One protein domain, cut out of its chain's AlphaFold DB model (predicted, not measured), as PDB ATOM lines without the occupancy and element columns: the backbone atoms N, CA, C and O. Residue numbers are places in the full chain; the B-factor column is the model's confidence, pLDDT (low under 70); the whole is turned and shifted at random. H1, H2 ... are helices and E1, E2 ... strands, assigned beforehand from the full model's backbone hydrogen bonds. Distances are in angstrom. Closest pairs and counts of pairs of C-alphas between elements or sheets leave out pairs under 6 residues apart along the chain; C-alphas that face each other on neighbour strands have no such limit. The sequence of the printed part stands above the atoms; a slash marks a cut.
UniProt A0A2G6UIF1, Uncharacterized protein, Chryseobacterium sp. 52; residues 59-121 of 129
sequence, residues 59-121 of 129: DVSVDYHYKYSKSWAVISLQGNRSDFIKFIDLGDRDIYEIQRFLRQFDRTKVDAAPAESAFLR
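What this domain is: This is residues 59 to 121 of the 129 residues of an uncharacterized protein of Chryseobacterium sp. 52 (UniProt A0A2G6UIF1). A narrow, three-stranded antiparallel sheet, drawn out along the long axis by the hairpin of E2 and E3, has two short helices gathered on the side of its E1 edge. H1 only grazes the sheet, and H2 lies farther off beyond that edge, clear of the strands, set at a steep angle to H1 and joined to it by a long link. The printed part has 63 residues with three named strands and then two named helices, in the order E1, E2, E3, H1, H2; the sheet's order is E1, E2, E3, and the class is mixed, helices and strands. The whole is only just compact, close to loose, with a radius of gyration of the C-alphas of 12.4 A, and it is elongated, spanning 38 by 24 by 20 A.

How they stand to each other: Start at the first printed residue, where E1, residues 59 to 63, is an edge strand of the sheet. Its antiparallel neighbour is the inner strand E2, residues 71 to 77, at 165 degrees between their directions; look at the C-alphas of Val 62 and Ala 73, which face each other at 4.3 A. Between these two strands N 61 and O 74 are 2.9 A apart and N 74 and O 61 are 2.8 A apart, both within hydrogen-bond range. Next comes the other edge strand, E3, residues 84 to 91, antiparallel to E2 at 161 degrees, with the C-alphas of Ser 76 and Ile 85 facing each other at 4.6 A. Here N 77 and O 84, 2.8 A apart, and N 88 and O 73, also 2.8 A apart, are within hydrogen-bond range. E1 and E2 form a hairpin, as do E2 and E3, and the three strands make a meander, each the antiparallel neighbour of the one before. Move on to H1, residues 95 to 102, which is on the sheet but only grazes it, with 8 pairs of C-alphas within 10 A. H2, residues 114 to 120, is not on the sheet and is apart from E1, E2 and E3. H1 and H2 are close but not clearly touching; their closest C-alphas are those of Gln 99 and Leu 120, 6.2 A apart. Their lines stand at a steep tilt of 61 degrees, and they run the same way. In H1 every O i to N i+4 pair is within hydrogen-bond range; in H2 1 of 3 is, beside 2 of 4 O i to N i+3 pairs.

Where its parts are: Find C-alpha 59 at (19.767, -45.563, -24.010); from there E1 runs 13.4 A to C-alpha 63. E2 covers 20.1 A from Ser 71 to Leu 77. E3 begins at C-alpha 84, at (22.934, -55.183, -26.408), and reaches Gly 91 after 22.0 A. H1 goes from Ile 95 to Leu 102, 10.3 A. H2 measures 10.1 A from Pro 114 to Leu 120, where you find C-alpha 120 at (22.072, -30.674, -26.352).

The domain as a whole: Look for the two C-alphas farthest apart in the links beside E2: those of Lys 67 and Arg 81, 38.9 A apart. The links from E1 to E2 and from E2 to E3 are short, with 7 and 6 residues, and the link from E3 to H1 is tight, with 3. The link from H1 to H2 is long, with 11 residues. The printed part, residues 59 to 121, has no cut. The mean pLDDT of the printed part is 70.0, and 32 residues are under 70: residues 66 to 69, 79 to 82, 94 to 95, 99, and 101 to 121, a stretch that takes in H2.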
ATOM      1  N   ASP A  59      18.955 -46.711 -24.357       75.31
ATOM      2  CA  ASP A  59      19.767 -45.563 -24.010       75.31
ATOM      3  C   ASP A  59      20.808 -45.309 -25.109       75.31
ATOM      4  O   ASP A  59      21.272 -46.216 -25.806       75.31
ATOM      5  N   VAL A  60      21.094 -44.032 -25.348       74.19
ATOM      6  CA  VAL A  60      22.005 -43.604 -26.411       74.19
ATOM      7  C   VAL A  60      22.963 -42.580 -25.836       74.19
ATOM      8  O   VAL A  60      22.597 -41.427 -25.599       74.19
ATOM      9  N   SER A  61      24.209 -42.997 -25.664       75.38
ATOM     10  CA  SER A  61      25.301 -42.142 -25.210       75.38
ATOM     11  C   SER A  61      26.138 -41.714 -26.408       75.38
ATOM     12  O   SER A  61      26.360 -42.493 -27.334       75.38
ATOM     13  N   VAL A  62      26.605 -40.470 -26.421       74.62
ATOM     14  CA  VAL A  62      27.428 -39.950 -27.516       74.62
ATOM     15  C   VAL A  62      28.649 -39.275 -26.934       74.62
ATOM     16  O   VAL A  62      28.512 -38.413 -26.072       74.62
ATOM     17  N   ASP A  63      29.815 -39.665 -27.434       76.44
ATOM     18  CA  ASP A  63      31.090 -39.055 -27.099       76.44
ATOM     19  C   ASP A  63      31.619 -38.293 -28.315       76.44
ATOM     20  O   ASP A  63      31.831 -38.848 -29.404       76.44
ATOM     21  N   TYR A  64      31.772 -36.987 -28.133       72.75
ATOM     22  CA  TYR A  64      32.132 -36.056 -29.187       72.75
ATOM     23  C   TYR A  64      33.564 -35.566 -29.011       72.75
ATOM     24  O   TYR A  64      34.001 -35.228 -27.916       72.75
ATOM     25  N   HIS A  65      34.274 -35.439 -30.130       72.81
ATOM     26  CA  HIS A  65      35.636 -34.931 -30.142       72.81
ATOM     27  C   HIS A  65      35.832 -33.851 -31.210       72.81
ATOM     28  O   HIS A  65      35.516 -34.040 -32.380       72.81
ATOM     29  N   TYR A  66      36.402 -32.711 -30.800       62.72
ATOM     30  CA  TYR A  66      36.455 -31.487 -31.615       62.72
ATOM     31  C   TYR A  66      37.617 -31.406 -32.629       62.72
ATOM     32  O   TYR A  66      37.556 -30.583 -33.537       62.72
ATOM     33  N   LYS A  67      38.711 -32.179 -32.483       65.75
ATOM     34  CA  LYS A  67      39.944 -31.928 -33.275       65.75
ATOM     35  C   LYS A  67      40.685 -33.128 -33.867       65.75
ATOM     36  O   LYS A  67      41.156 -33.004 -34.990       65.75
ATOM     37  N   TYR A  68      40.879 -34.225 -33.130       64.31
ATOM     38  CA  TYR A  68      41.848 -35.262 -33.548       64.31
ATOM     39  C   TYR A  68      41.388 -36.708 -33.355       64.31
ATOM     40  O   TYR A  68      42.088 -37.628 -33.769       64.31
ATOM     41  N   SER A  69      40.231 -36.924 -32.739       69.75
ATOM     42  CA  SER A  69      39.666 -38.254 -32.534       69.75
ATOM     43  C   SER A  69      38.279 -38.329 -33.143       69.75
ATOM     44  O   SER A  69      37.570 -37.330 -33.260       69.75
ATOM     45  N   LYS A  70      37.917 -39.537 -33.564       74.12
ATOM     46  CA  LYS A  70      36.607 -39.806 -34.138       74.12
ATOM     47  C   LYS A  70      35.540 -39.697 -33.059       74.12
ATOM     48  O   LYS A  70      35.727 -40.194 -31.948       74.12
ATOM     49  N   SER A  71      34.420 -39.077 -33.405       78.12
ATOM     50  CA  SER A  71      33.244 -39.083 -32.538       78.12
ATOM     51  C   SER A  71      32.555 -40.444 -32.622       78.12
ATOM     52  O   SER A  71      32.520 -41.067 -33.685       78.12
ATOM     53  N   TRP A  72      31.992 -40.917 -31.517       80.44
ATOM     54  CA  TRP A  72      31.321 -42.213 -31.457       80.44
ATOM     55  C   TRP A  72      30.006 -42.115 -30.693       80.44
ATOM     56  O   TRP A  72      29.842 -41.321 -29.771       80.44
ATOM     57  N   ALA A  73      29.041 -42.930 -31.102       80.56
ATOM     58  CA  ALA A  73      27.801 -43.138 -30.374       80.56
ATOM     59  C   ALA A  73      27.732 -44.579 -29.878       80.56
ATOM     60  O   ALA A  73      28.096 -45.514 -30.594       80.56
ATOM     61  N   VAL A  74      27.220 -44.757 -28.670       79.19
ATOM     62  CA  VAL A  74      26.857 -46.053 -28.110       79.19
ATOM     63  C   VAL A  74      25.359 -46.114 -28.001       79.19
ATOM     64  O   VAL A  74      24.735 -45.270 -27.366       79.19
ATOM     65  N   ILE A  75      24.793 -47.143 -28.610       80.75
ATOM     66  CA  ILE A  75      23.411 -47.525 -28.382       80.75
ATOM     67  C   ILE A  75      23.445 -48.707 -27.427       80.75
ATOM     68  O   ILE A  75      23.983 -49.764 -27.774       80.75
ATOM     69  N   SER A  76      22.889 -48.521 -26.240       79.19
ATOM     70  CA  SER A  76      22.668 -49.573 -25.263       79.19
ATOM     71  C   SER A  76      21.179 -49.903 -25.230       79.19
ATOM     72  O   SER A  76      20.312 -49.040 -25.143       79.19
ATOM     73  N   LEU A  77      20.862 -51.184 -25.347       80.12
ATOM     74  CA  LEU A  77      19.521 -51.690 -25.135       80.12
ATOM     75  C   LEU A  77      19.580 -52.645 -23.956       80.12
ATOM     76  O   LEU A  77      20.115 -53.750 -24.079       80.12
ATOM     77  N   GLN A  78      19.042 -52.199 -22.825       75.88
ATOM     78  CA  GLN A  78      19.067 -52.980 -21.602       75.88
ATOM     79  C   GLN A  78      17.908 -53.984 -21.601       75.88
ATOM     80  O   GLN A  78      16.724 -53.628 -21.631       75.88
ATOM     81  N   GLY A  79      18.239 -55.267 -21.629       68.62
ATOM     82  CA  GLY A  79      17.261 -56.345 -21.665       68.62
ATOM     83  C   GLY A  79      17.128 -57.020 -20.307       68.62
ATOM     84  O   GLY A  79      18.049 -57.031 -19.503       68.62
ATOM     85  N   ASN A  80      16.004 -57.696 -20.065       66.12
ATOM     86  CA  ASN A  80      15.848 -58.490 -18.836       66.12
ATOM     87  C   ASN A  80      16.791 -59.709 -18.770       66.12
ATOM     88  O   ASN A  80      16.970 -60.284 -17.701       66.12
ATOM     89  N   ARG A  81      17.328 -60.160 -19.912       68.19
ATOM     90  CA  ARG A  81      18.206 -61.343 -20.009       68.19
ATOM     91  C   ARG A  81      19.548 -61.068 -20.680       68.19
ATOM     92  O   ARG A  81      20.493 -61.809 -20.444       68.19
ATOM     93  N   SER A  82      19.612 -60.067 -21.548       65.81
ATOM     94  CA  SER A  82      20.795 -59.763 -22.345       65.81
ATOM     95  C   SER A  82      20.802 -58.289 -22.693       65.81
ATOM     96  O   SER A  82      19.807 -57.786 -23.223       65.81
ATOM     97  N   ASP A  83      21.934 -57.647 -22.455       76.38
ATOM     98  CA  ASP A  83      22.156 -56.265 -22.841       76.38
ATOM     99  C   ASP A  83      22.844 -56.232 -24.201       76.38
ATOM    100  O   ASP A  83      23.815 -56.953 -24.447       76.38
ATOM    101  N   PHE A  84      22.322 -55.408 -25.106       78.31
ATOM    102  CA  PHE A  84      22.934 -55.183 -26.408       78.31
ATOM    103  C   PHE A  84      23.635 -53.839 -26.397       78.31
ATOM    104  O   PHE A  84      23.029 -52.821 -26.080       78.31
ATOM    105  N   ILE A  85      24.906 -53.839 -26.776       81.44
ATOM    106  CA  ILE A  85      25.705 -52.623 -26.892       81.44
ATOM    107  C   ILE A  85      26.246 -52.568 -28.310       81.44
ATOM    108  O   ILE A  85      26.874 -53.515 -28.787       81.44
ATOM    109  N   LYS A  86      25.992 -51.456 -28.996       80.56
ATOM    110  CA  LYS A  86      26.511 -51.211 -30.337       80.56
ATOM    111  C   LYS A  86      27.230 -49.876 -30.390       80.56
ATOM    112  O   LYS A  86      26.640 -48.840 -30.104       80.56
ATOM    113  N   PHE A  87      28.479 -49.927 -30.835       79.00
ATOM    114  CA  PHE A  87      29.279 -48.750 -31.142       79.00
ATOM    115  C   PHE A  87      29.044 -48.331 -32.593       79.00
ATOM    116  O   PHE A  87      29.016 -49.167 -33.501       79.00
ATOM    117  N   ILE A  88      28.860 -47.035 -32.809       81.81
ATOM    118  CA  ILE A  88      28.676 -46.414 -34.117       81.81
ATOM    119  C   ILE A  88      29.740 -45.330 -34.266       81.81
ATOM    120  O   ILE A  88      29.769 -44.382 -33.485       81.81
ATOM    121  N   ASP A  89      30.594 -45.474 -35.279       80.81
ATOM    122  CA  ASP A  89      31.540 -44.432 -35.686       80.81
ATOM    123  C   ASP A  89      30.754 -43.291 -36.353       80.81
ATOM    124  O   ASP A  89      30.044 -43.508 -37.341       80.81
ATOM    125  N   LEU A  90      30.835 -42.086 -35.788       75.69
ATOM    126  CA  LEU A  90      30.201 -40.888 -36.339       75.69
ATOM    127  C   LEU A  90      31.113 -40.169 -37.344       75.69
ATOM    128  O   LEU A  90      30.654 -39.232 -37.998       75.69
ATOM    129  N   GLY A  91      32.360 -40.618 -37.517       78.00
ATOM    130  CA  GLY A  91      33.338 -40.027 -38.425       78.00
ATOM    131  C   GLY A  91      33.627 -38.565 -38.088       78.00
ATOM    132  O   GLY A  91      33.746 -38.203 -36.916       78.00
ATOM    133  N   ASP A  92      33.687 -37.733 -39.131       73.75
ATOM    134  CA  ASP A  92      33.945 -36.288 -39.046       73.75
ATOM    135  C   ASP A  92      32.652 -35.452 -38.972       73.75
ATOM    136  O   ASP A  92      32.641 -34.272 -39.326       73.75
ATOM    137  N   ARG A  93      31.521 -36.057 -38.572       70.44
ATOM    138  CA  ARG A  93      30.247 -35.329 -38.474       70.44
ATOM    139  C   ARG A  93      30.329 -34.220 -37.430       70.44
ATOM    140  O   ARG A  93      30.787 -34.425 -36.308       70.44
ATOM    141  N   ASP A  94      29.808 -33.057 -37.804       67.69
ATOM    142  CA  ASP A  94      29.772 -31.873 -36.952       67.69
ATOM    143  C   ASP A  94      28.812 -32.068 -35.762       67.69
ATOM    144  O   ASP A  94      27.774 -32.736 -35.860       67.69
ATOM    145  N   ILE A  95      29.122 -31.427 -34.633       69.69
ATOM    146  CA  ILE A  95      28.307 -31.445 -33.417       69.69
ATOM    147  C   ILE A  95      26.880 -30.963 -33.689       69.69
ATOM    148  O   ILE A  95      25.936 -31.482 -33.096       69.69
ATOM    149  N   TYR A  96      26.688 -30.039 -34.635       71.06
ATOM    150  CA  TYR A  96      25.361 -29.576 -35.043       71.06
ATOM    151  C   TYR A  96      24.552 -30.651 -35.775       71.06
ATOM    152  O   TYR A  96      23.339 -30.752 -35.564       71.06
ATOM    153  N   GLU A  97      25.187 -31.481 -36.605       72.00
ATOM    154  CA  GLU A  97      24.518 -32.599 -37.279       72.00
ATOM    155  C   GLU A  97      24.128 -33.684 -36.281       72.00
ATOM    156  O   GLU A  97      22.983 -34.146 -36.276       72.00
ATOM    157  N   ILE A  98      25.058 -34.032 -35.390       71.31
ATOM    158  CA  ILE A  98      24.839 -34.990 -34.305       71.31
ATOM    159  C   ILE A  98      23.708 -34.488 -33.399       71.31
ATOM    160  O   ILE A  98      22.753 -35.212 -33.118       71.31
ATOM    161  N   GLN A  99      23.736 -33.216 -33.002       69.88
ATOM    162  CA  GLN A  99      22.683 -32.582 -32.214       69.88
ATOM    163  C   GLN A  99      21.336 -32.600 -32.947       69.88
ATOM    164  O   GLN A  99      20.321 -32.921 -32.329       69.88
ATOM    165  N   ARG A 100      21.291 -32.258 -34.239       72.31
ATOM    166  CA  ARG A 100      20.053 -32.242 -35.037       72.31
ATOM    167  C   ARG A 100      19.448 -33.636 -35.177       72.31
ATOM    168  O   ARG A 100      18.226 -33.757 -35.123       72.31
ATOM    169  N   PHE A 101      20.278 -34.660 -35.341       68.75
ATOM    170  CA  PHE A 101      19.847 -36.053 -35.376       68.75
ATOM    171  C   PHE A 101      19.304 -36.496 -34.014       68.75
ATOM    172  O   PHE A 101      18.159 -36.925 -33.907       68.75
ATOM    173  N   LEU A 102      20.075 -36.294 -32.947       67.19
ATOM    174  CA  LEU A 102      19.689 -36.706 -31.599       67.19
ATOM    175  C   LEU A 102      18.484 -35.929 -31.041       67.19
ATOM    176  O   LEU A 102      17.785 -36.432 -30.168       67.19
ATOM    177  N   ARG A 103      18.211 -34.715 -31.540       67.56
ATOM    178  CA  ARG A 103      17.001 -33.937 -31.213       67.56
ATOM    179  C   ARG A 103      15.697 -34.633 -31.612       67.56
ATOM    180  O   ARG A 103      14.649 -34.235 -31.115       67.56
ATOM    181  N   GLN A 104      15.754 -35.613 -32.510       65.19
ATOM    182  CA  GLN A 104      14.587 -36.380 -32.951       65.19
ATOM    183  C   GLN A 104      14.186 -37.466 -31.939       65.19
ATOM    184  O   GLN A 104      13.085 -38.001 -32.038       65.19
ATOM    185  N   PHE A 105      15.047 -37.772 -30.963       62.94
ATOM    186  CA  PHE A 105      14.803 -38.779 -29.930       62.94
ATOM    187  C   PHE A 105      14.458 -38.113 -28.591       62.94
ATOM    188  O   PHE A 105      14.912 -37.002 -28.298       62.94
ATOM    189  N   ASP A 106      13.632 -38.771 -27.772       54.50
ATOM    190  CA  ASP A 106      13.169 -38.205 -26.503       54.50
ATOM    191  C   ASP A 106      14.272 -38.305 -25.435       54.50
ATOM    192  O   ASP A 106      14.644 -39.381 -24.968       54.50
ATOM    193  N   ARG A 107      14.855 -37.153 -25.094       57.25
ATOM    194  CA  ARG A 107      16.069 -37.023 -24.278       57.25
ATOM    195  C   ARG A 107      15.736 -36.960 -22.792       57.25
ATOM    196  O   ARG A 107      15.766 -35.885 -22.195       57.25
ATOM    197  N   THR A 108      15.421 -38.099 -22.183       54.91
ATOM    198  CA  THR A 108      15.311 -38.180 -20.714       54.91
ATOM    199  C   THR A 108      16.668 -38.349 -20.025       54.91
ATOM    200  O   THR A 108      16.787 -37.980 -18.859       54.91
ATOM    201  N   LYS A 109      17.704 -38.814 -20.737       52.69
ATOM    202  CA  LYS A 109      19.073 -38.964 -20.221       52.69
ATOM    203  C   LYS A 109      20.074 -38.659 -21.332       52.69
ATOM    204  O   LYS A 109      20.226 -39.431 -22.264       52.69
ATOM    205  N   VAL A 110      20.688 -37.482 -21.297       55.31
ATOM    206  CA  VAL A 110      21.853 -37.186 -22.142       55.31
ATOM    207  C   VAL A 110      22.984 -36.911 -21.180       55.31
ATOM    208  O   VAL A 110      23.066 -35.812 -20.627       55.31
ATOM    209  N   ASP A 111      23.805 -37.928 -20.956       55.97
ATOM    210  CA  ASP A 111      25.015 -37.799 -20.160       55.97
ATOM    211  C   ASP A 111      26.065 -37.102 -21.021       55.97
ATOM    212  O   ASP A 111      26.654 -37.683 -21.928       55.97
ATOM    213  N   ALA A 112      26.223 -35.803 -20.782       59.50
ATOM    214  CA  ALA A 112      27.208 -34.958 -21.438       59.50
ATOM    215  C   ALA A 112      27.869 -34.053 -20.399       59.50
ATOM    216  O   ALA A 112      27.249 -33.680 -19.395       59.50
ATOM    217  N   ALA A 113      29.116 -33.654 -20.660       65.94
ATOM    218  CA  ALA A 113      29.809 -32.684 -19.823       65.94
ATOM    219  C   ALA A 113      28.978 -31.386 -19.701       65.94
ATOM    220  O   ALA A 113      28.288 -31.009 -20.656       65.94
ATOM    221  N   PRO A 114      29.036 -30.652 -18.569       65.31
ATOM    222  CA  PRO A 114      28.188 -29.478 -18.345       65.31
ATOM    223  C   PRO A 114      28.214 -28.453 -19.490       65.31
ATOM    224  O   PRO A 114      27.164 -27.923 -19.854       65.31
ATOM    225  N   ALA A 115      29.381 -28.241 -20.107       68.12
ATOM    226  CA  ALA A 115      29.567 -27.334 -21.240       68.12
ATOM    227  C   ALA A 115      28.841 -27.793 -22.520       68.12
ATOM    228  O   ALA A 115      28.266 -26.977 -23.236       68.12
ATOM    229  N   GLU A 116      28.814 -29.096 -22.789       62.75
ATOM    230  CA  GLU A 116      28.211 -29.683 -23.990       62.75
ATOM    231  C   GLU A 116      26.705 -29.899 -23.818       62.75
ATOM    232  O   GLU A 116      25.916 -29.728 -24.753       62.75
ATOM    233  N   SER A 117      26.279 -30.173 -22.582       65.31
ATOM    234  CA  SER A 117      24.874 -30.354 -22.216       65.31
ATOM    235  C   SER A 117      24.006 -29.148 -22.604       65.31
ATOM    236  O   SER A 117      22.848 -29.314 -22.994       65.31
ATOM    237  N   ALA A 118      24.569 -27.933 -22.572       68.31
ATOM    238  CA  ALA A 118      23.885 -26.701 -22.953       68.31
ATOM    239  C   ALA A 118      23.466 -26.695 -24.433       68.31
ATOM    240  O   ALA A 118      22.364 -26.254 -24.756       68.31
ATOM    241  N   PHE A 119      24.298 -27.247 -25.321       62.69
ATOM    242  CA  PHE A 119      23.985 -27.365 -26.748       62.69
ATOM    243  C   PHE A 119      22.968 -28.479 -27.007       62.69
ATOM    244  O   PHE A 119      22.151 -28.399 -27.922       62.69
ATOM    245  N   LEU A 120      22.954 -29.520 -26.177       59.97
ATOM    246  CA  LEU A 120      22.072 -30.674 -26.352       59.97
ATOM    247  C   LEU A 120      20.672 -30.454 -25.742       59.97
ATOM    248  O   LEU A 120      19.706 -31.108 -26.147       59.97
ATOM    249  N   ARG A 121      20.503 -29.492 -24.833       61.31
ATOM    250  CA  ARG A 121      19.188 -29.127 -24.283       61.31
ATOM    251  C   ARG A 121      18.312 -28.451 -25.346       61.31
ATOM    252  O   ARG A 121      18.692 -27.470 -25.981       61.31
TER     253      ARG A 121